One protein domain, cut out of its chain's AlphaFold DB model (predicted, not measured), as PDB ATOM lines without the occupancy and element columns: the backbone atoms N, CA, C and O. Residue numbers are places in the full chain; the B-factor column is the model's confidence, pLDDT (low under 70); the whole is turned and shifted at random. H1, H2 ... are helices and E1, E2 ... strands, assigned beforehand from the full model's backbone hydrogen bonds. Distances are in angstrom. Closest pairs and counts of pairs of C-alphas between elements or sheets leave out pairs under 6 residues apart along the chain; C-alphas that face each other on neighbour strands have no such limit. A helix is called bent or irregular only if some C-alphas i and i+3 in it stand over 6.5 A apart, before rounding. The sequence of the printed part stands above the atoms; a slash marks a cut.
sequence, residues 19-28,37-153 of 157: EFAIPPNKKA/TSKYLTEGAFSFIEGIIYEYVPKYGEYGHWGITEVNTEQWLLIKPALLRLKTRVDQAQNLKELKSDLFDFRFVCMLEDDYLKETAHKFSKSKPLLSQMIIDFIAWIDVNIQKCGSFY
ATOM      1  N   GLU A  19      15.073  13.548 -88.308       89.56
ATOM      2  CA  GLU A  19      15.715  14.522 -87.436       89.56
ATOM      3  C   GLU A  19      14.676  15.247 -86.585       89.56
ATOM      4  O   GLU A  19      13.659  15.739 -87.076       89.56
ATOM      5  N   PHE A  20      14.992  15.345 -85.300       90.81
ATOM      6  CA  PHE A  20      14.312  16.156 -84.309       90.81
ATOM      7  C   PHE A  20      15.231  17.316 -83.954       90.81
ATOM      8  O   PHE A  20      16.271  17.124 -83.316       90.81
ATOM      9  N   ALA A  21      14.855  18.511 -84.394       88.31
ATOM     10  CA  ALA A  21      15.665  19.715 -84.279       88.31
ATOM     11  C   ALA A  21      15.001  20.752 -83.367       88.31
ATOM     12  O   ALA A  21      13.779  20.875 -83.308       88.31
ATOM     13  N   ILE A  22      15.822  21.540 -82.678       82.12
ATOM     14  CA  ILE A  22      15.394  22.662 -81.839       82.12
ATOM     15  C   ILE A  22      15.809  23.963 -82.546       82.12
ATOM     16  O   ILE A  22      16.920  24.012 -83.081       82.12
ATOM     17  N   PRO A  23      14.963  25.012 -82.592       69.81
ATOM     18  CA  PRO A  23      15.338  26.291 -83.204       69.81
ATOM     19  C   PRO A  23      16.616  26.881 -82.556       69.81
ATOM     20  O   PRO A  23      16.849  26.680 -81.363       69.81
ATOM     21  N   PRO A  24      17.460  27.598 -83.330       54.66
ATOM     22  CA  PRO A  24      17.045  28.849 -83.948       54.66
ATOM     23  C   PRO A  24      17.135  28.820 -85.479       54.66
ATOM     24  O   PRO A  24      18.118  28.382 -86.064       54.66
ATOM     25  N   ASN A  25      16.126  29.410 -86.118       49.78
ATOM     26  CA  ASN A  25      16.008  29.704 -87.549       49.78
ATOM     27  C   ASN A  25      15.564  28.552 -88.463       49.78
ATOM     28  O   ASN A  25      16.352  27.722 -88.905       49.78
ATOM     29  N   LYS A  26      14.319  28.666 -88.945       46.88
ATOM     30  CA  LYS A  26      13.786  27.953 -90.124       46.88
ATOM     31  C   LYS A  26      14.706  28.024 -91.364       46.88
ATOM     32  O   LYS A  26      14.628  27.153 -92.221       46.88
ATOM     33  N   LYS A  27      15.593  29.032 -91.454       43.22
ATOM     34  CA  LYS A  27      16.654  29.132 -92.479       43.22
ATOM     35  C   LYS A  27      17.841  28.189 -92.235       43.22
ATOM     36  O   LYS A  27      18.370  27.671 -93.206       43.22
ATOM     37  N   ALA A  28      18.228  27.941 -90.983       51.00
ATOM     38  CA  ALA A  28      19.315  27.022 -90.640       51.00
ATOM     39  C   ALA A  28      18.909  25.556 -90.869       51.00
ATOM     40  O   ALA A  28      19.702  24.775 -91.386       51.00
ATOM     41  N   THR A  37      23.087  19.351 -82.001       75.94
ATOM     42  CA  THR A  37      22.046  19.416 -80.971       75.94
ATOM     43  C   THR A  37      20.814  18.596 -81.327       75.94
ATOM     44  O   THR A  37      20.051  18.257 -80.423       75.94
ATOM     45  N   SER A  38      20.636  18.254 -82.605       86.81
ATOM     46  CA  SER A  38      19.517  17.441 -83.060       86.81
ATOM     47  C   SER A  38      19.662  15.986 -82.642       86.81
ATOM     48  O   SER A  38      20.762  15.466 -82.413       86.81
ATOM     49  N   LYS A  39      18.518  15.311 -82.581       91.31
ATOM     50  CA  LYS A  39      18.436  13.868 -82.386       91.31
ATOM     51  C   LYS A  39      17.812  13.195 -83.584       91.31
ATOM     52  O   LYS A  39      17.079  13.821 -84.335       91.31
ATOM     53  N   TYR A  40      18.130  11.921 -83.756       91.19
ATOM     54  CA  TYR A  40      17.756  11.174 -84.942       91.19
ATOM     55  C   TYR A  40      17.136   9.836 -84.554       91.19
ATOM     56  O   TYR A  40      17.596   9.182 -83.615       91.19
ATOM     57  N   LEU A  41      16.122   9.422 -85.308       91.62
ATOM     58  CA  LEU A  41      15.586   8.063 -85.311       91.62
ATOM     59  C   LEU A  41      15.591   7.527 -86.739       91.62
ATOM     60  O   LEU A  41      15.431   8.275 -87.699       91.62
ATOM     61  N   THR A  42      15.761   6.217 -86.883       88.75
ATOM     62  CA  THR A  42      15.495   5.559 -88.169       88.75
ATOM     63  C   THR A  42      13.997   5.606 -88.466       88.75
ATOM     64  O   THR A  42      13.193   5.588 -87.530       88.75
ATOM     65  N   GLU A  43      13.600   5.610 -89.739       85.44
ATOM     66  CA  GLU A  43      12.187   5.491 -90.140       85.44
ATOM     67  C   GLU A  43      11.497   4.309 -89.447       85.44
ATOM     68  O   GLU A  43      10.413   4.441 -88.874       85.44
ATOM     69  N   GLY A  44      12.179   3.163 -89.398       84.69
ATOM     70  CA  GLY A  44      11.686   1.973 -88.720       84.69
ATOM     71  C   GLY A  44      11.411   2.179 -87.226       84.69
ATOM     72  O   GLY A  44      10.504   1.545 -86.700       84.69
ATOM     73  N   ALA A  45      12.146   3.045 -86.531       89.69
ATOM     74  CA  ALA A  45      11.896   3.351 -85.124       89.69
ATOM     75  C   ALA A  45      10.827   4.434 -84.950       89.69
ATOM     76  O   ALA A  45       9.904   4.264 -84.153       89.69
ATOM     77  N   PHE A  46      10.918   5.516 -85.725       89.88
ATOM     78  CA  PHE A  46       9.989   6.638 -85.646       89.88
ATOM     79  C   PHE A  46       8.542   6.229 -85.951       89.88
ATOM     80  O   PHE A  46       7.623   6.624 -85.242       89.88
ATOM     81  N   SER A  47       8.337   5.331 -86.907       86.31
ATOM     82  CA  SER A  47       7.015   4.790 -87.253       86.31
ATOM     83  C   SER A  47       6.293   4.036 -86.120       86.31
ATOM     84  O   SER A  47       5.099   3.766 -86.234       86.31
ATOM     85  N   PHE A  48       6.954   3.700 -85.000       89.56
ATOM     86  CA  PHE A  48       6.258   3.212 -83.794       89.56
ATOM     87  C   PHE A  48       5.569   4.321 -82.991       89.56
ATOM     88  O   PHE A  48       4.699   4.025 -82.180       89.56
ATOM     89  N   ILE A  49       5.962   5.577 -83.187       92.31
ATOM     90  CA  ILE A  49       5.407   6.741 -82.483       92.31
ATOM     91  C   ILE A  49       4.757   7.748 -83.437       92.31
ATOM     92  O   ILE A  49       4.040   8.639 -82.993       92.31
ATOM     93  N   GLU A  50       4.972   7.600 -84.743       89.38
ATOM     94  CA  GLU A  50       4.481   8.504 -85.781       89.38
ATOM     95  C   GLU A  50       2.962   8.676 -85.758       89.38
ATOM     96  O   GLU A  50       2.486   9.793 -85.916       89.38
ATOM     97  N   GLY A  51       2.193   7.618 -85.482       88.25
ATOM     98  CA  GLY A  51       0.730   7.724 -85.411       88.25
ATOM     99  C   GLY A  51       0.242   8.731 -84.373       88.25
ATOM    100  O   GLY A  51      -0.714   9.459 -84.619       88.25
ATOM    101  N   ILE A  52       0.956   8.837 -83.250       92.50
ATOM    102  CA  ILE A  52       0.673   9.827 -82.205       92.50
ATOM    103  C   ILE A  52       0.996  11.238 -82.717       92.50
ATOM    104  O   ILE A  52       0.249  12.179 -82.461       92.50
ATOM    105  N   ILE A  53       2.091  11.402 -83.465       91.62
ATOM    106  CA  ILE A  53       2.433  12.685 -84.097       91.62
ATOM    107  C   ILE A  53       1.370  13.072 -85.129       91.62
ATOM    108  O   ILE A  53       0.893  14.204 -85.115       91.62
ATOM    109  N   TYR A  54       0.962  12.130 -85.980       88.38
ATOM    110  CA  TYR A  54      -0.071  12.325 -86.991       88.38
ATOM    111  C   TYR A  54      -1.402  12.773 -86.373       88.38
ATOM    112  O   TYR A  54      -2.044  13.681 -86.895       88.38
ATOM    113  N   GLU A  55      -1.799  12.172 -85.248       89.38
ATOM    114  CA  GLU A  55      -3.045  12.499 -84.545       89.38
ATOM    115  C   GLU A  55      -3.038  13.918 -83.954       89.38
ATOM    116  O   GLU A  55      -4.031  14.638 -84.063       89.38
ATOM    117  N   TYR A  56      -1.927  14.339 -83.335       92.50
ATOM    118  CA  TYR A  56      -1.890  15.563 -82.522       92.50
ATOM    119  C   TYR A  56      -1.203  16.763 -83.177       92.50
ATOM    120  O   TYR A  56      -1.225  17.855 -82.605       92.50
ATOM    121  N   VAL A  57      -0.601  16.606 -84.358       89.81
ATOM    122  CA  VAL A  57       0.083  17.698 -85.062       89.81
ATOM    123  C   VAL A  57      -0.649  18.031 -86.365       89.81
ATOM    124  O   VAL A  57      -0.419  17.389 -87.395       89.81
ATOM    125  N   PRO A  58      -1.511  19.071 -86.357       80.25
ATOM    126  CA  PRO A  58      -2.115  19.617 -87.561       80.25
ATOM    127  C   PRO A  58      -1.067  19.826 -88.653       80.25
ATOM    128  O   PRO A  58      -0.037  20.458 -88.418       80.25
ATOM    129  N   LYS A  59      -1.366  19.328 -89.856       76.38
ATOM    130  CA  LYS A  59      -0.511  19.368 -91.053       76.38
ATOM    131  C   LYS A  59       0.651  18.374 -91.105       76.38
ATOM    132  O   LYS A  59       1.312  18.327 -92.139       76.38
ATOM    133  N   TYR A  60       0.870  17.521 -90.097       82.75
ATOM    134  CA  TYR A  60       1.838  16.425 -90.260       82.75
ATOM    135  C   TYR A  60       1.465  15.547 -91.465       82.75
ATOM    136  O   TYR A  60       2.309  15.265 -92.303       82.75
ATOM    137  N   GLY A  61       0.176  15.237 -91.641       71.81
ATOM    138  CA  GLY A  61      -0.321  14.509 -92.813       71.81
ATOM    139  C   GLY A  61      -0.221  15.249 -94.158       71.81
ATOM    140  O   GLY A  61      -0.338  14.606 -95.194       71.81
ATOM    141  N   GLU A  62       0.001  16.570 -94.172       72.38
ATOM    142  CA  GLU A  62       0.164  17.347 -95.415       72.38
ATOM    143  C   GLU A  62       1.600  17.274 -95.954       72.38
ATOM    144  O   GLU A  62       1.810  17.298 -97.165       72.38
ATOM    145  N   TYR A  63       2.587  17.190 -95.056       68.31
ATOM    146  CA  TYR A  63       4.012  17.238 -95.401       68.31
ATOM    147  C   TYR A  63       4.739  15.902 -95.180       68.31
ATOM    148  O   TYR A  63       5.725  15.620 -95.863       68.31
ATOM    149  N   GLY A  64       4.242  15.076 -94.257       68.81
ATOM    150  CA  GLY A  64       4.721  13.733 -93.942       68.81
ATOM    151  C   GLY A  64       6.240  13.636 -93.808       68.81
ATOM    152  O   GLY A  64       6.895  14.491 -93.212       68.81
ATOM    153  N   HIS A  65       6.798  12.594 -94.429       71.56
ATOM    154  CA  HIS A  65       8.235  12.303 -94.468       71.56
ATOM    155  C   HIS A  65       9.058  13.336 -95.263       71.56
ATOM    156  O   HIS A  65      10.282  13.324 -95.192       71.56
ATOM    157  N   TRP A  66       8.416  14.225 -96.030       73.25
ATOM    158  CA  TRP A  66       9.077  15.043 -97.056       73.25
ATOM    159  C   TRP A  66       9.110  16.539 -96.736       73.25
ATOM    160  O   TRP A  66       9.588  17.339 -97.544       73.25
ATOM    161  N   GLY A  67       8.612  16.940 -95.567       77.62
ATOM    162  CA  GLY A  67       8.644  18.328 -95.134       77.62
ATOM    163  C   GLY A  67       9.118  18.521 -93.704       77.62
ATOM    164  O   GLY A  67       9.590  17.609 -93.031       77.62
ATOM    165  N   ILE A  68       9.023  19.773 -93.271       85.25
ATOM    166  CA  ILE A  68       9.410  20.204 -91.932       85.25
ATOM    167  C   ILE A  68       8.123  20.417 -91.151       85.25
ATOM    168  O   ILE A  68       7.356  21.326 -91.476       85.25
ATOM    169  N   THR A  69       7.909  19.614 -90.116       88.25
ATOM    170  CA  THR A  69       6.759  19.777 -89.226       88.25
ATOM    171  C   THR A  69       7.200  20.424 -87.924       88.25
ATOM    172  O   THR A  69       8.095  19.921 -87.257       88.25
ATOM    173  N   GLU A  70       6.570  21.538 -87.564       90.06
ATOM    174  CA  GLU A  70       6.757  22.192 -86.268       90.06
ATOM    175  C   GLU A  70       5.803  21.583 -85.239       90.06
ATOM    176  O   GLU A  70       4.608  21.453 -85.503       90.06
ATOM    177  N   VAL A  71       6.335  21.242 -84.067       92.25
ATOM    178  CA  VAL A  71       5.570  20.785 -82.909       92.25
ATOM    179  C   VAL A  71       5.782  21.773 -81.770       92.25
ATOM    180  O   VAL A  71       6.893  21.918 -81.257       92.25
ATOM    181  N   ASN A  72       4.725  22.479 -81.386       93.12
ATOM    182  CA  ASN A  72       4.757  23.483 -80.326       93.12
ATOM    183  C   ASN A  72       4.461  22.879 -78.939       93.12
ATOM    184  O   ASN A  72       4.107  21.706 -78.803       93.12
ATOM    185  N   THR A  73       4.607  23.690 -77.888       93.62
ATOM    186  CA  THR A  73       4.349  23.263 -76.503       93.62
ATOM    187  C   THR A  73       2.938  22.713 -76.289       93.62
ATOM    188  O   THR A  73       2.789  21.710 -75.599       93.62
ATOM    189  N   GLU A  74       1.907  23.320 -76.878       94.81
ATOM    190  CA  GLU A  74       0.517  22.876 -76.704       94.81
ATOM    191  C   GLU A  74       0.292  21.481 -77.297       94.81
ATOM    192  O   GLU A  74      -0.284  20.610 -76.647       94.81
ATOM    193  N   GLN A  75       0.822  21.230 -78.495       95.62
ATOM    194  CA  GLN A  75       0.783  19.914 -79.132       95.62
ATOM    195  C   GLN A  75       1.586  18.891 -78.324       95.62
ATOM    196  O   GLN A  75       1.135  17.765 -78.116       95.62
ATOM    197  N   TRP A  76       2.749  19.282 -77.797       96.12
ATOM    198  CA  TRP A  76       3.550  18.402 -76.947       96.12
ATOM    199  C   TRP A  76       2.817  17.968 -75.674       96.12
ATOM    200  O   TRP A  76       2.933  16.808 -75.272       96.12
ATOM    201  N   LEU A  77       2.015  18.853 -75.069       96.06
ATOM    202  CA  LEU A  77       1.187  18.518 -73.903       96.06
ATOM    203  C   LEU A  77       0.154  17.418 -74.198       96.06
ATOM    204  O   LEU A  77      -0.256  16.724 -73.269       96.06
ATOM    205  N   LEU A  78      -0.227  17.221 -75.463       96.69
ATOM    206  CA  LEU A  78      -1.110  16.135 -75.904       96.69
ATOM    207  C   LEU A  78      -0.322  14.873 -76.290       96.69
ATOM    208  O   LEU A  78      -0.682  13.761 -75.892       96.69
ATOM    209  N   ILE A  79       0.799  15.049 -76.996       96.88
ATOM    210  CA  ILE A  79       1.666  13.962 -77.475       96.88
ATOM    211  C   ILE A  79       2.304  13.202 -76.311       96.88
ATOM    212  O   ILE A  79       2.287  11.972 -76.286       96.88
ATOM    213  N   LYS A  80       2.862  13.907 -75.323       97.62
ATOM    214  CA  LYS A  80       3.607  13.285 -74.222       97.62
ATOM    215  C   LYS A  80       2.766  12.272 -73.429       97.62
ATOM    216  O   LYS A  80       3.234  11.146 -73.250       97.62
ATOM    217  N   PRO A  81       1.538  12.589 -72.969       98.00
ATOM    218  CA  PRO A  81       0.676  11.599 -72.331       98.00
ATOM    219  C   PRO A  81       0.364  10.391 -73.222       98.00
ATOM    220  O   PRO A  81       0.314   9.269 -72.719       98.00
ATOM    221  N   ALA A  82       0.173  10.591 -74.529       97.00
ATOM    222  CA  ALA A  82      -0.065   9.495 -75.466       97.00
ATOM    223  C   ALA A  82       1.163   8.580 -75.609       97.00
ATOM    224  O   ALA A  82       1.023   7.360 -75.540       97.00
ATOM    225  N   LEU A  83       2.369   9.149 -75.685       97.56
ATOM    226  CA  LEU A  83       3.622   8.388 -75.683       97.56
ATOM    227  C   LEU A  83       3.815   7.594 -74.385       97.56
ATOM    228  O   LEU A  83       4.206   6.429 -74.425       97.56
ATOM    229  N   LEU A  84       3.498   8.185 -73.229       98.19
ATOM    230  CA  LEU A  84       3.558   7.481 -71.944       98.19
ATOM    231  C   LEU A  84       2.575   6.304 -71.891       98.19
ATOM    232  O   LEU A  84       2.950   5.224 -71.432       98.19
ATOM    233  N   ARG A  85       1.350   6.477 -72.409       97.38
ATOM    234  CA  ARG A  85       0.390   5.371 -72.549       97.38
ATOM    235  C   ARG A  85       0.939   4.274 -73.457       97.38
ATOM    236  O   ARG A  85       0.930   3.114 -73.052       97.38
ATOM    237  N   LEU A  86       1.472   4.629 -74.629       96.06
ATOM    238  CA  LEU A  86       2.091   3.670 -75.547       96.06
ATOM    239  C   LEU A  86       3.231   2.903 -74.869       96.06
ATOM    240  O   LEU A  86       3.289   1.683 -74.977       96.06
ATOM    241  N   LYS A  87       4.101   3.577 -74.111       97.31
ATOM    242  CA  LYS A  87       5.161   2.907 -73.347       97.31
ATOM    243  C   LYS A  87       4.591   1.874 -72.374       97.31
ATOM    244  O   LYS A  87       5.051   0.736 -72.363       97.31
ATOM    245  N   THR A  88       3.583   2.237 -71.577       97.38
ATOM    246  CA  THR A  88       2.931   1.291 -70.656       97.38
ATOM    247  C   THR A  88       2.365   0.087 -71.405       97.38
ATOM    248  O   THR A  88       2.529  -1.046 -70.955       97.38
ATOM    249  N   ARG A  89       1.755   0.311 -72.574       96.19
ATOM    250  CA  ARG A  89       1.257  -0.760 -73.446       96.19
ATOM    251  C   ARG A  89       2.395  -1.652 -73.942       96.19
ATOM    252  O   ARG A  89       2.293  -2.868 -73.817       96.19
ATOM    253  N   VAL A  90       3.501  -1.075 -74.416       95.56
ATOM    254  CA  VAL A  90       4.715  -1.807 -74.830       95.56
ATOM    255  C   VAL A  90       5.254  -2.664 -73.684       95.56
ATOM    256  O   VAL A  90       5.548  -3.841 -73.891       95.56
ATOM    257  N   ASP A  91       5.342  -2.113 -72.472       96.81
ATOM    258  CA  ASP A  91       5.840  -2.812 -71.282       96.81
ATOM    259  C   ASP A  91       4.950  -3.989 -70.865       96.81
ATOM    260  O   ASP A  91       5.450  -4.989 -70.347       96.81
ATOM    261  N   GLN A  92       3.644  -3.908 -71.114       96.81
ATOM    262  CA  GLN A  92       2.680  -4.959 -70.772       96.81
ATOM    263  C   GLN A  92       2.521  -6.005 -71.879       96.81
ATOM    264  O   GLN A  92       2.283  -7.178 -71.577       96.81
ATOM    265  N   ALA A  93       2.706  -5.606 -73.138       94.81
ATOM    266  CA  ALA A  93       2.487  -6.460 -74.295       94.81
ATOM    267  C   ALA A  93       3.390  -7.699 -74.266       94.81
ATOM    268  O   ALA A  93       4.602  -7.603 -74.021       94.81
ATOM    269  N   GLN A  94       2.812  -8.866 -74.545       94.12
ATOM    270  CA  GLN A  94       3.562 -10.123 -74.656       94.12
ATOM    271  C   GLN A  94       4.136 -10.322 -76.060       94.12
ATOM    272  O   GLN A  94       5.166 -10.969 -76.245       94.12
ATOM    273  N   ASN A  95       3.487  -9.741 -77.064       90.50
ATOM    274  CA  ASN A  95       3.895  -9.791 -78.459       90.50
ATOM    275  C   ASN A  95       3.486  -8.498 -79.177       90.50
ATOM    276  O   ASN A  95       2.614  -7.762 -78.723       90.50
ATOM    277  N   LEU A  96       4.094  -8.241 -80.336       86.88
ATOM    278  CA  LEU A  96       3.858  -7.012 -81.095       86.88
ATOM    279  C   LEU A  96       2.405  -6.865 -81.590       86.88
ATOM    280  O   LEU A  96       1.935  -5.745 -81.766       86.88
ATOM    281  N   LYS A  97       1.665  -7.967 -81.794       85.56
ATOM    282  CA  LYS A  97       0.282  -7.910 -82.305       85.56
ATOM    283  C   LYS A  97      -0.684  -7.263 -81.312       85.56
ATOM    284  O   LYS A  97      -1.670  -6.672 -81.739       85.56
ATOM    285  N   GLU A  98      -0.396  -7.332 -80.015       89.69
ATOM    286  CA  GLU A  98      -1.200  -6.683 -78.969       89.69
ATOM    287  C   GLU A  98      -1.146  -5.151 -79.035       89.69
ATOM    288  O   GLU A  98      -2.046  -4.490 -78.523       89.69
ATOM    289  N   LEU A  99      -0.131  -4.594 -79.702       88.31
ATOM    290  CA  LEU A  99       0.022  -3.158 -79.929       88.31
ATOM    291  C   LEU A  99      -0.659  -2.691 -81.223       88.31
ATOM    292  O   LEU A  99      -0.502  -1.539 -81.608       88.31
ATOM    293  N   LYS A 100      -1.402  -3.557 -81.928       82.69
ATOM    294  CA  LYS A 100      -1.964  -3.227 -83.247       82.69
ATOM    295  C   LYS A 100      -2.836  -1.977 -83.250       82.69
ATOM    296  O   LYS A 100      -2.743  -1.192 -84.180       82.69
ATOM    297  N   SER A 101      -3.664  -1.796 -82.229       82.25
ATOM    298  CA  SER A 101      -4.512  -0.607 -82.093       82.25
ATOM    299  C   SER A 101      -3.754   0.635 -81.627       82.25
ATOM    300  O   SER A 101      -4.283   1.734 -81.726       82.25
ATOM    301  N   ASP A 102      -2.556   0.455 -81.068       83.69
ATOM    302  CA  ASP A 102      -1.730   1.521 -80.497       83.69
ATOM    303  C   ASP A 102      -0.721   2.081 -81.524       83.69
ATOM    304  O   ASP A 102      -0.157   3.155 -81.326       83.69
ATOM    305  N   LEU A 103      -0.470   1.346 -82.613       80.69
ATOM    306  CA  LEU A 103       0.476   1.699 -83.670       80.69
ATOM    307  C   LEU A 103      -0.276   2.090 -84.947       80.69
ATOM    308  O   LEU A 103      -1.315   1.521 -85.269       80.69
ATOM    309  N   PHE A 104       0.267   3.051 -85.695       70.31
ATOM    310  CA  PHE A 104      -0.360   3.551 -86.920       70.31
ATOM    311  C   PHE A 104      -0.498   2.451 -87.992       70.31
ATOM    312  O   PHE A 104       0.431   1.669 -88.224       70.31
ATOM    313  N   ASP A 105      -1.655   2.409 -88.663       54.97
ATOM    314  CA  ASP A 105      -2.137   1.262 -89.460       54.97
ATOM    315  C   ASP A 105      -1.239   0.907 -90.663       54.97
ATOM    316  O   ASP A 105      -1.128  -0.262 -91.047       54.97
ATOM    317  N   PHE A 106      -0.479   1.882 -91.189       51.78
ATOM    318  CA  PHE A 106       0.502   1.674 -92.268       51.78
ATOM    319  C   PHE A 106       1.494   0.534 -91.961       51.78
ATOM    320  O   PHE A 106       1.991  -0.139 -92.860       51.78
ATOM    321  N   ARG A 107       1.741   0.239 -90.679       52.81
ATOM    322  CA  ARG A 107       2.695  -0.783 -90.232       52.81
ATOM    323  C   ARG A 107       2.130  -2.199 -90.233       52.81
ATOM    324  O   ARG A 107       2.882  -3.135 -90.488       52.81
ATOM    325  N   PHE A 108       0.836  -2.386 -89.974       47.91
ATOM    326  CA  PHE A 108       0.226  -3.723 -89.985       47.91
ATOM    327  C   PHE A 108      -0.191  -4.170 -91.384       47.91
ATOM    328  O   PHE A 108      -0.226  -5.374 -91.639       47.91
ATOM    329  N   VAL A 109      -0.428  -3.224 -92.295       42.72
ATOM    330  CA  VAL A 109      -0.612  -3.517 -93.721       42.72
ATOM    331  C   VAL A 109       0.730  -3.895 -94.376       42.72
ATOM    332  O   VAL A 109       0.799  -4.917 -95.053       42.72
ATOM    333  N   CYS A 110       1.826  -3.178 -94.081       42.41
ATOM    334  CA  CYS A 110       3.167  -3.475 -94.624       42.41
ATOM    335  C   CYS A 110       3.930  -4.607 -93.902       42.41
ATOM    336  O   CYS A 110       4.941  -5.094 -94.406       42.41
ATOM    337  N   MET A 111       3.446  -5.090 -92.751       49.31
ATOM    338  CA  MET A 111       4.034  -6.226 -92.011       49.31
ATOM    339  C   MET A 111       4.172  -7.513 -92.844       49.31
ATOM    340  O   MET A 111       4.965  -8.393 -92.502       49.31
ATOM    341  N   LEU A 112       3.387  -7.649 -93.915       46.78
ATOM    342  CA  LEU A 112       3.428  -8.794 -94.825       46.78
ATOM    343  C   LEU A 112       4.584  -8.718 -95.832       46.78
ATOM    344  O   LEU A 112       5.032  -9.759 -96.314       46.78
ATOM    345  N   GLU A 113       5.126  -7.531 -96.083       55.69
ATOM    346  CA  GLU A 113       6.123  -7.288 -97.131       55.69
ATOM    347  C   GLU A 113       7.491  -6.903 -96.562       55.69
ATOM    348  O   GLU A 113       8.501  -7.195 -97.192       55.69
ATOM    349  N   ASP A 114       7.546  -6.361 -95.339       68.00
ATOM    350  CA  ASP A 114       8.779  -5.771 -94.824       68.00
ATOM    351  C   ASP A 114       9.565  -6.664 -93.840       68.00
ATOM    352  O   ASP A 114       9.130  -6.962 -92.718       68.00
ATOM    353  N   ASP A 115      10.757  -7.097 -94.256       70.06
ATOM    354  CA  ASP A 115      11.571  -8.093 -93.553       70.06
ATOM    355  C   ASP A 115      12.063  -7.618 -92.181       70.06
ATOM    356  O   ASP A 115      12.119  -8.409 -91.232       70.06
ATOM    357  N   TYR A 116      12.356  -6.323 -92.015       69.81
ATOM    358  CA  TYR A 116      12.804  -5.812 -90.717       69.81
ATOM    359  C   TYR A 116      11.660  -5.749 -89.693       69.81
ATOM    360  O   TYR A 116      11.900  -5.959 -88.500       69.81
ATOM    361  N   LEU A 117      10.413  -5.525 -90.131       72.81
ATOM    362  CA  LEU A 117       9.227  -5.573 -89.268       72.81
ATOM    363  C   LEU A 117       8.904  -7.003 -88.840       72.81
ATOM    364  O   LEU A 117       8.622  -7.237 -87.660       72.81
ATOM    365  N   LYS A 118       8.997  -7.965 -89.766       77.44
ATOM    366  CA  LYS A 118       8.860  -9.396 -89.456       77.44
ATOM    367  C   LYS A 118       9.902  -9.838 -88.436       77.44
ATOM    368  O   LYS A 118       9.563 -10.514 -87.464       77.44
ATOM    369  N   GLU A 119      11.153  -9.411 -88.610       80.69
ATOM    370  CA  GLU A 119      12.227  -9.721 -87.669       80.69
ATOM    371  C   GLU A 119      11.959  -9.118 -86.279       80.69
ATOM    372  O   GLU A 119      12.094  -9.821 -85.274       80.69
ATOM    373  N   THR A 120      11.538  -7.851 -86.198       82.56
ATOM    374  CA  THR A 120      11.181  -7.199 -84.925       82.56
ATOM    375  C   THR A 120       9.977  -7.866 -84.255       82.56
ATOM    376  O   THR A 120       9.982  -8.029 -83.036       82.56
ATOM    377  N   ALA A 121       8.976  -8.312 -85.017       83.88
ATOM    378  CA  ALA A 121       7.846  -9.068 -84.480       83.88
ATOM    379  C   ALA A 121       8.290 -10.427 -83.914       83.88
ATOM    380  O   ALA A 121       7.894 -10.804 -82.812       83.88
ATOM    381  N   HIS A 122       9.149 -11.143 -84.644       86.62
ATOM    382  CA  HIS A 122       9.677 -12.439 -84.225       86.62
ATOM    383  C   HIS A 122      10.588 -12.325 -82.993       86.62
ATOM    384  O   HIS A 122      10.550 -13.171 -82.101       86.62
ATOM    385  N   LYS A 123      11.383 -11.252 -82.908       90.12
ATOM    386  CA  LYS A 123      12.304 -10.966 -81.796       90.12
ATOM    387  C   LYS A 123      11.738  -9.932 -80.820       90.12
ATOM    388  O   LYS A 123      12.508  -9.229 -80.163       90.12
ATOM    389  N   PHE A 124      10.412  -9.852 -80.683       90.25
ATOM    390  CA  PHE A 124       9.767  -8.790 -79.909       90.25
ATOM    391  C   PHE A 124      10.250  -8.723 -78.458       90.25
ATOM    392  O   PHE A 124      10.502  -7.633 -77.963       90.25
ATOM    393  N   SER A 125      10.488  -9.860 -77.798       92.88
ATOM    394  CA  SER A 125      11.034  -9.887 -76.432       92.88
ATOM    395  C   SER A 125      12.379  -9.158 -76.293       92.88
ATOM    396  O   SER A 125      12.650  -8.575 -75.247       92.88
ATOM    397  N   LYS A 126      13.202  -9.138 -77.353       93.50
ATOM    398  CA  LYS A 126      14.474  -8.400 -77.406       93.50
ATOM    399  C   LYS A 126      14.278  -6.933 -77.787       93.50
ATOM    400  O   LYS A 126      14.966  -6.071 -77.254       93.50
ATOM    401  N   SER A 127      13.354  -6.642 -78.701       91.12
ATOM    402  CA  SER A 127      13.087  -5.274 -79.169       91.12
ATOM    403  C   SER A 127      12.253  -4.443 -78.191       91.12
ATOM    404  O   SER A 127      12.424  -3.231 -78.132       91.12
ATOM    405  N   LYS A 128      11.386  -5.077 -77.398       93.94
ATOM    406  CA  LYS A 128      10.498  -4.452 -76.409       93.94
ATOM    407  C   LYS A 128      11.216  -3.503 -75.438       93.94
ATOM    408  O   LYS A 128      10.793  -2.350 -75.363       93.94
ATOM    409  N   PRO A 129      12.282  -3.912 -74.718       96.56
ATOM    410  CA  PRO A 129      12.975  -2.994 -73.813       96.56
ATOM    411  C   PRO A 129      13.600  -1.804 -74.552       96.56
ATOM    412  O   PRO A 129      13.579  -0.694 -74.033       96.56
ATOM    413  N   LEU A 130      14.090  -2.007 -75.780       95.56
ATOM    414  CA  LEU A 130      14.685  -0.941 -76.593       95.56
ATOM    415  C   LEU A 130      13.630   0.069 -77.065       95.56
ATOM    416  O   LEU A 130      13.852   1.270 -76.977       95.56
ATOM    417  N   LEU A 131      12.464  -0.411 -77.508       94.56
ATOM    418  CA  LEU A 131      11.332   0.442 -77.873       94.56
ATOM    419  C   LEU A 131      10.823   1.245 -76.666       94.56
ATOM    420  O   LEU A 131      10.593   2.447 -76.776       94.56
ATOM    421  N   SER A 132      10.679   0.600 -75.504       96.81
ATOM    422  CA  SER A 132      10.263   1.280 -74.270       96.81
ATOM    423  C   SER A 132      11.258   2.374 -73.863       96.81
ATOM    424  O   SER A 132      10.851   3.493 -73.539       96.81
ATOM    425  N   GLN A 133      12.562   2.083 -73.953       97.88
ATOM    426  CA  GLN A 133      13.618   3.047 -73.649       97.88
ATOM    427  C   GLN A 133      13.629   4.219 -74.635       97.88
ATOM    428  O   GLN A 133      13.690   5.365 -74.201       97.88
ATOM    429  N   MET A 134      13.478   3.954 -75.936       97.50
ATOM    430  CA  MET A 134      13.388   4.996 -76.961       97.50
ATOM    431  C   MET A 134      12.311   6.026 -76.635       97.50
ATOM    432  O   MET A 134      12.554   7.224 -76.750       97.50
ATOM    433  N   ILE A 135      11.118   5.570 -76.234       97.81
ATOM    434  CA  ILE A 135      10.003   6.468 -75.914       97.81
ATOM    435  C   ILE A 135      10.379   7.387 -74.743       97.81
ATOM    436  O   ILE A 135      10.102   8.584 -74.793       97.81
ATOM    437  N   ILE A 136      11.040   6.856 -73.710       98.25
ATOM    438  CA  ILE A 136      11.502   7.654 -72.567       98.25
ATOM    439  C   ILE A 136      12.591   8.641 -72.969       98.25
ATOM    440  O   ILE A 136      12.488   9.816 -72.619       98.25
ATOM    441  N   ASP A 137      13.599   8.193 -73.713       97.81
ATOM    442  CA  ASP A 137      14.703   9.048 -74.153       97.81
ATOM    443  C   ASP A 137      14.189  10.190 -75.035       97.81
ATOM    444  O   ASP A 137      14.613  11.338 -74.892       97.81
ATOM    445  N   PHE A 138      13.221   9.886 -75.903       97.00
ATOM    446  CA  PHE A 138      12.540  10.863 -76.740       97.00
ATOM    447  C   PHE A 138      11.790  11.901 -75.904       97.00
ATOM    448  O   PHE A 138      12.025  13.098 -76.064       97.00
ATOM    449  N   ILE A 139      10.946  11.462 -74.962       97.44
ATOM    450  CA  ILE A 139      10.217  12.368 -74.063       97.44
ATOM    451  C   ILE A 139      11.185  13.250 -73.274       97.44
ATOM    452  O   ILE A 139      11.002  14.466 -73.230       97.44
ATOM    453  N   ALA A 140      12.218  12.656 -72.673       96.31
ATOM    454  CA  ALA A 140      13.182  13.370 -71.847       96.31
ATOM    455  C   ALA A 140      13.938  14.431 -72.654       96.31
ATOM    456  O   ALA A 140      14.100  15.564 -72.197       96.31
ATOM    457  N   TRP A 141      14.369  14.088 -73.870       94.56
ATOM    458  CA  TRP A 141      15.046  15.042 -74.737       94.56
ATOM    459  C   TRP A 141      14.120  16.195 -75.144       94.56
ATOM    460  O   TRP A 141      14.534  17.352 -75.064       94.56
ATOM    461  N   ILE A 142      12.867  15.925 -75.521       94.31
ATOM    462  CA  ILE A 142      11.923  16.988 -75.891       94.31
ATOM    463  C   ILE A 142      11.596  17.875 -74.688       94.31
ATOM    464  O   ILE A 142      11.678  19.093 -74.816       94.31
ATOM    465  N   ASP A 143      11.300  17.306 -73.516       94.25
ATOM    466  CA  ASP A 143      10.980  18.067 -72.299       94.25
ATOM    467  C   ASP A 143      12.067  19.100 -71.962       94.25
ATOM    468  O   ASP A 143      11.761  20.261 -71.684       94.25
ATOM    469  N   VAL A 144      13.342  18.699 -72.038       91.31
ATOM    470  CA  VAL A 144      14.491  19.574 -71.747       91.31
ATOM    471  C   VAL A 144      14.582  20.758 -72.712       91.31
ATOM    472  O   VAL A 144      15.051  21.836 -72.329       91.31
ATOM    473  N   ASN A 145      14.181  20.570 -73.968       87.81
ATOM    474  CA  ASN A 145      14.413  21.553 -75.020       87.81
ATOM    475  C   ASN A 145      13.175  22.395 -75.346       87.81
ATOM    476  O   ASN A 145      13.296  23.597 -75.583       87.81
ATOM    477  N   ILE A 146      11.980  21.813 -75.296       89.19
ATOM    478  CA  ILE A 146      10.742  22.518 -75.631       89.19
ATOM    479  C   ILE A 146      10.408  23.605 -74.607       89.19
ATOM    480  O   ILE A 146       9.879  24.646 -74.981       89.19
ATOM    481  N   GLN A 147      10.802  23.426 -73.340       83.06
ATOM    482  CA  GLN A 147      10.689  24.469 -72.312       83.06
ATOM    483  C   GLN A 147      11.528  25.712 -72.635       83.06
ATOM    484  O   GLN A 147      11.160  26.818 -72.253       83.06
ATOM    485  N   LYS A 148      12.656  25.541 -73.333       84.50
ATOM    486  CA  LYS A 148      13.573  26.636 -73.679       84.50
ATOM    487  C   LYS A 148      13.174  27.333 -74.974       84.50
ATOM    488  O   LYS A 148      13.405  28.526 -75.128       84.50
ATOM    489  N   CYS A 149      12.612  26.574 -75.911       84.06
ATOM    490  CA  CYS A 149      12.481  26.993 -77.302       84.06
ATOM    491  C   CYS A 149      11.032  27.117 -77.787       84.06
ATOM    492  O   CYS A 149      10.807  27.599 -78.895       84.06
ATOM    493  N   GLY A 150      10.050  26.674 -76.995       87.88
ATOM    494  CA  GLY A 150       8.615  26.726 -77.309       87.88
ATOM    495  C   GLY A 150       8.154  25.761 -78.411       87.88
ATOM    496  O   GLY A 150       6.959  25.518 -78.563       87.88
ATOM    497  N   SER A 151       9.086  25.192 -79.176       90.69
ATOM    498  CA  SER A 151       8.816  24.240 -80.254       90.69
ATOM    499  C   SER A 151      10.027  23.354 -80.552       90.69
ATOM    500  O   SER A 151      11.164  23.678 -80.193       90.69
ATOM    501  N   PHE A 152       9.769  22.248 -81.242       91.31
ATOM    502  CA  PHE A 152      10.760  21.450 -81.959       91.31
ATOM    503  C   PHE A 152      10.267  21.158 -83.380       91.31
ATOM    504  O   PHE A 152       9.108  21.404 -83.710       91.31
ATOM    505  N   TYR A 153      11.149  20.645 -84.228       90.00
ATOM    506  CA  TYR A 153      10.861  20.339 -85.624       90.00
ATOM    507  C   TYR A 153      11.159  18.876 -85.927       90.00
ATOM    508  O   TYR A 153      12.142  18.341 -85.420       90.00
TER     509      TYR A 153
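This is residues 19 to 28 and 37 to 153 of the 157 residues of an uncharacterized protein of Snodgrassella alvi (UniProt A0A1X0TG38). Two long helices, H4 and H8, lie side by side and run opposite ways along the longest axis, and one side of this pair is covered by short helices and two small two-stranded sheets. The sheets, E3 with E4 and E1 with E2, lie toward the end where H8 finishes, while H5, H6 and H7 gather loosely at the other end. The printed part has 127 residues, with eight named helices and four named strands in the order E1 E2 H1 H2 H3 E3 H4 H5 H6 H7 H8 E4; both sheets are antiparallel. The class is mostly helix, and the whole is compact, with a radius of gyration of the C-alphas of 14.9 A, though elongated, spanning 43 by 26 by 23 A.

E3 is residues 68 to 72, 12.9 A long, and E4 is residues 151 to 153, ending at C-alpha 153 (10.861, 20.339, -85.624). E1, residues 19 to 21, begins at C-alpha 19 (15.715, 14.522, -87.436), and E2 is residues 39 to 42. H4, residues 73 to 92, measures 28.8 A, and H8, residues 124 to 149, measures 36.0 A from C-alpha 124 (9.767, -8.790, -79.909). The others are H1 (43 to 46), H2 (50 to 56), H3 (60 to 66), H5 (96 to 99), H6 (106 to 110) and H7 (115 to 122). H3 is irregular, with C-alphas 62 and 65 9.6 A apart, and H8 only just, with C-alphas 126 and 129 6.7 A apart.

E3 and E4 are antiparallel neighbours at 159 degrees, with N 71 and O 152 2.8 A apart, within hydrogen-bond range. The closest C-alphas of H8 and E4, those of Ile 146 and Phe 152, are 6.4 A apart. E1 and E2 are antiparallel at 161 degrees, with N 20 and O 39 within hydrogen-bond range at 2.8 A. H4 and H8 touch, closest at the C-alphas of Lys 87 and Ser 132, 5.4 A, at a shallow tilt of 18 degrees, opposite ways. With its residues 75 to 83 alone H4 touches H2, closest at the C-alphas of Tyr 56 and Gln 75, 6.1 A, at a steep tilt of 43 degrees. H2 and H3 touch only at the corner, and only just, with 3 pairs of C-alphas within 8 A. H1 and H8 are close but not clearly touching, the closest C-alphas, of Ala 45 and Leu 131, being 7.8 A apart. H5 and H7 are also close but not clearly touching, closest at the C-alphas of Leu 96 and Ala 121, 5.6 A. H6 touches no helix. Every O i to N i+4 pair is within hydrogen-bond range in H2, H6 and H7, against 13 of 16 in H4, 18 of 22 in H8 and 1 of 3 in H3, where 2 of 4 O i to N i+3 pairs are; H1 and H5 are too short for such a pair.

The two C-alphas farthest apart, of Lys 27 and Gln 94, are 45.1 A apart. Residues 29 to 36 are not printed, and C-alphas 28 and 37 are 12.6 A apart across this cut. Of the links that are printed whole, H5 to H6 is short and the others are tight. The pLDDT is under 70 at residues 23 to 28, 63 to 64, 105 to 114 and 116.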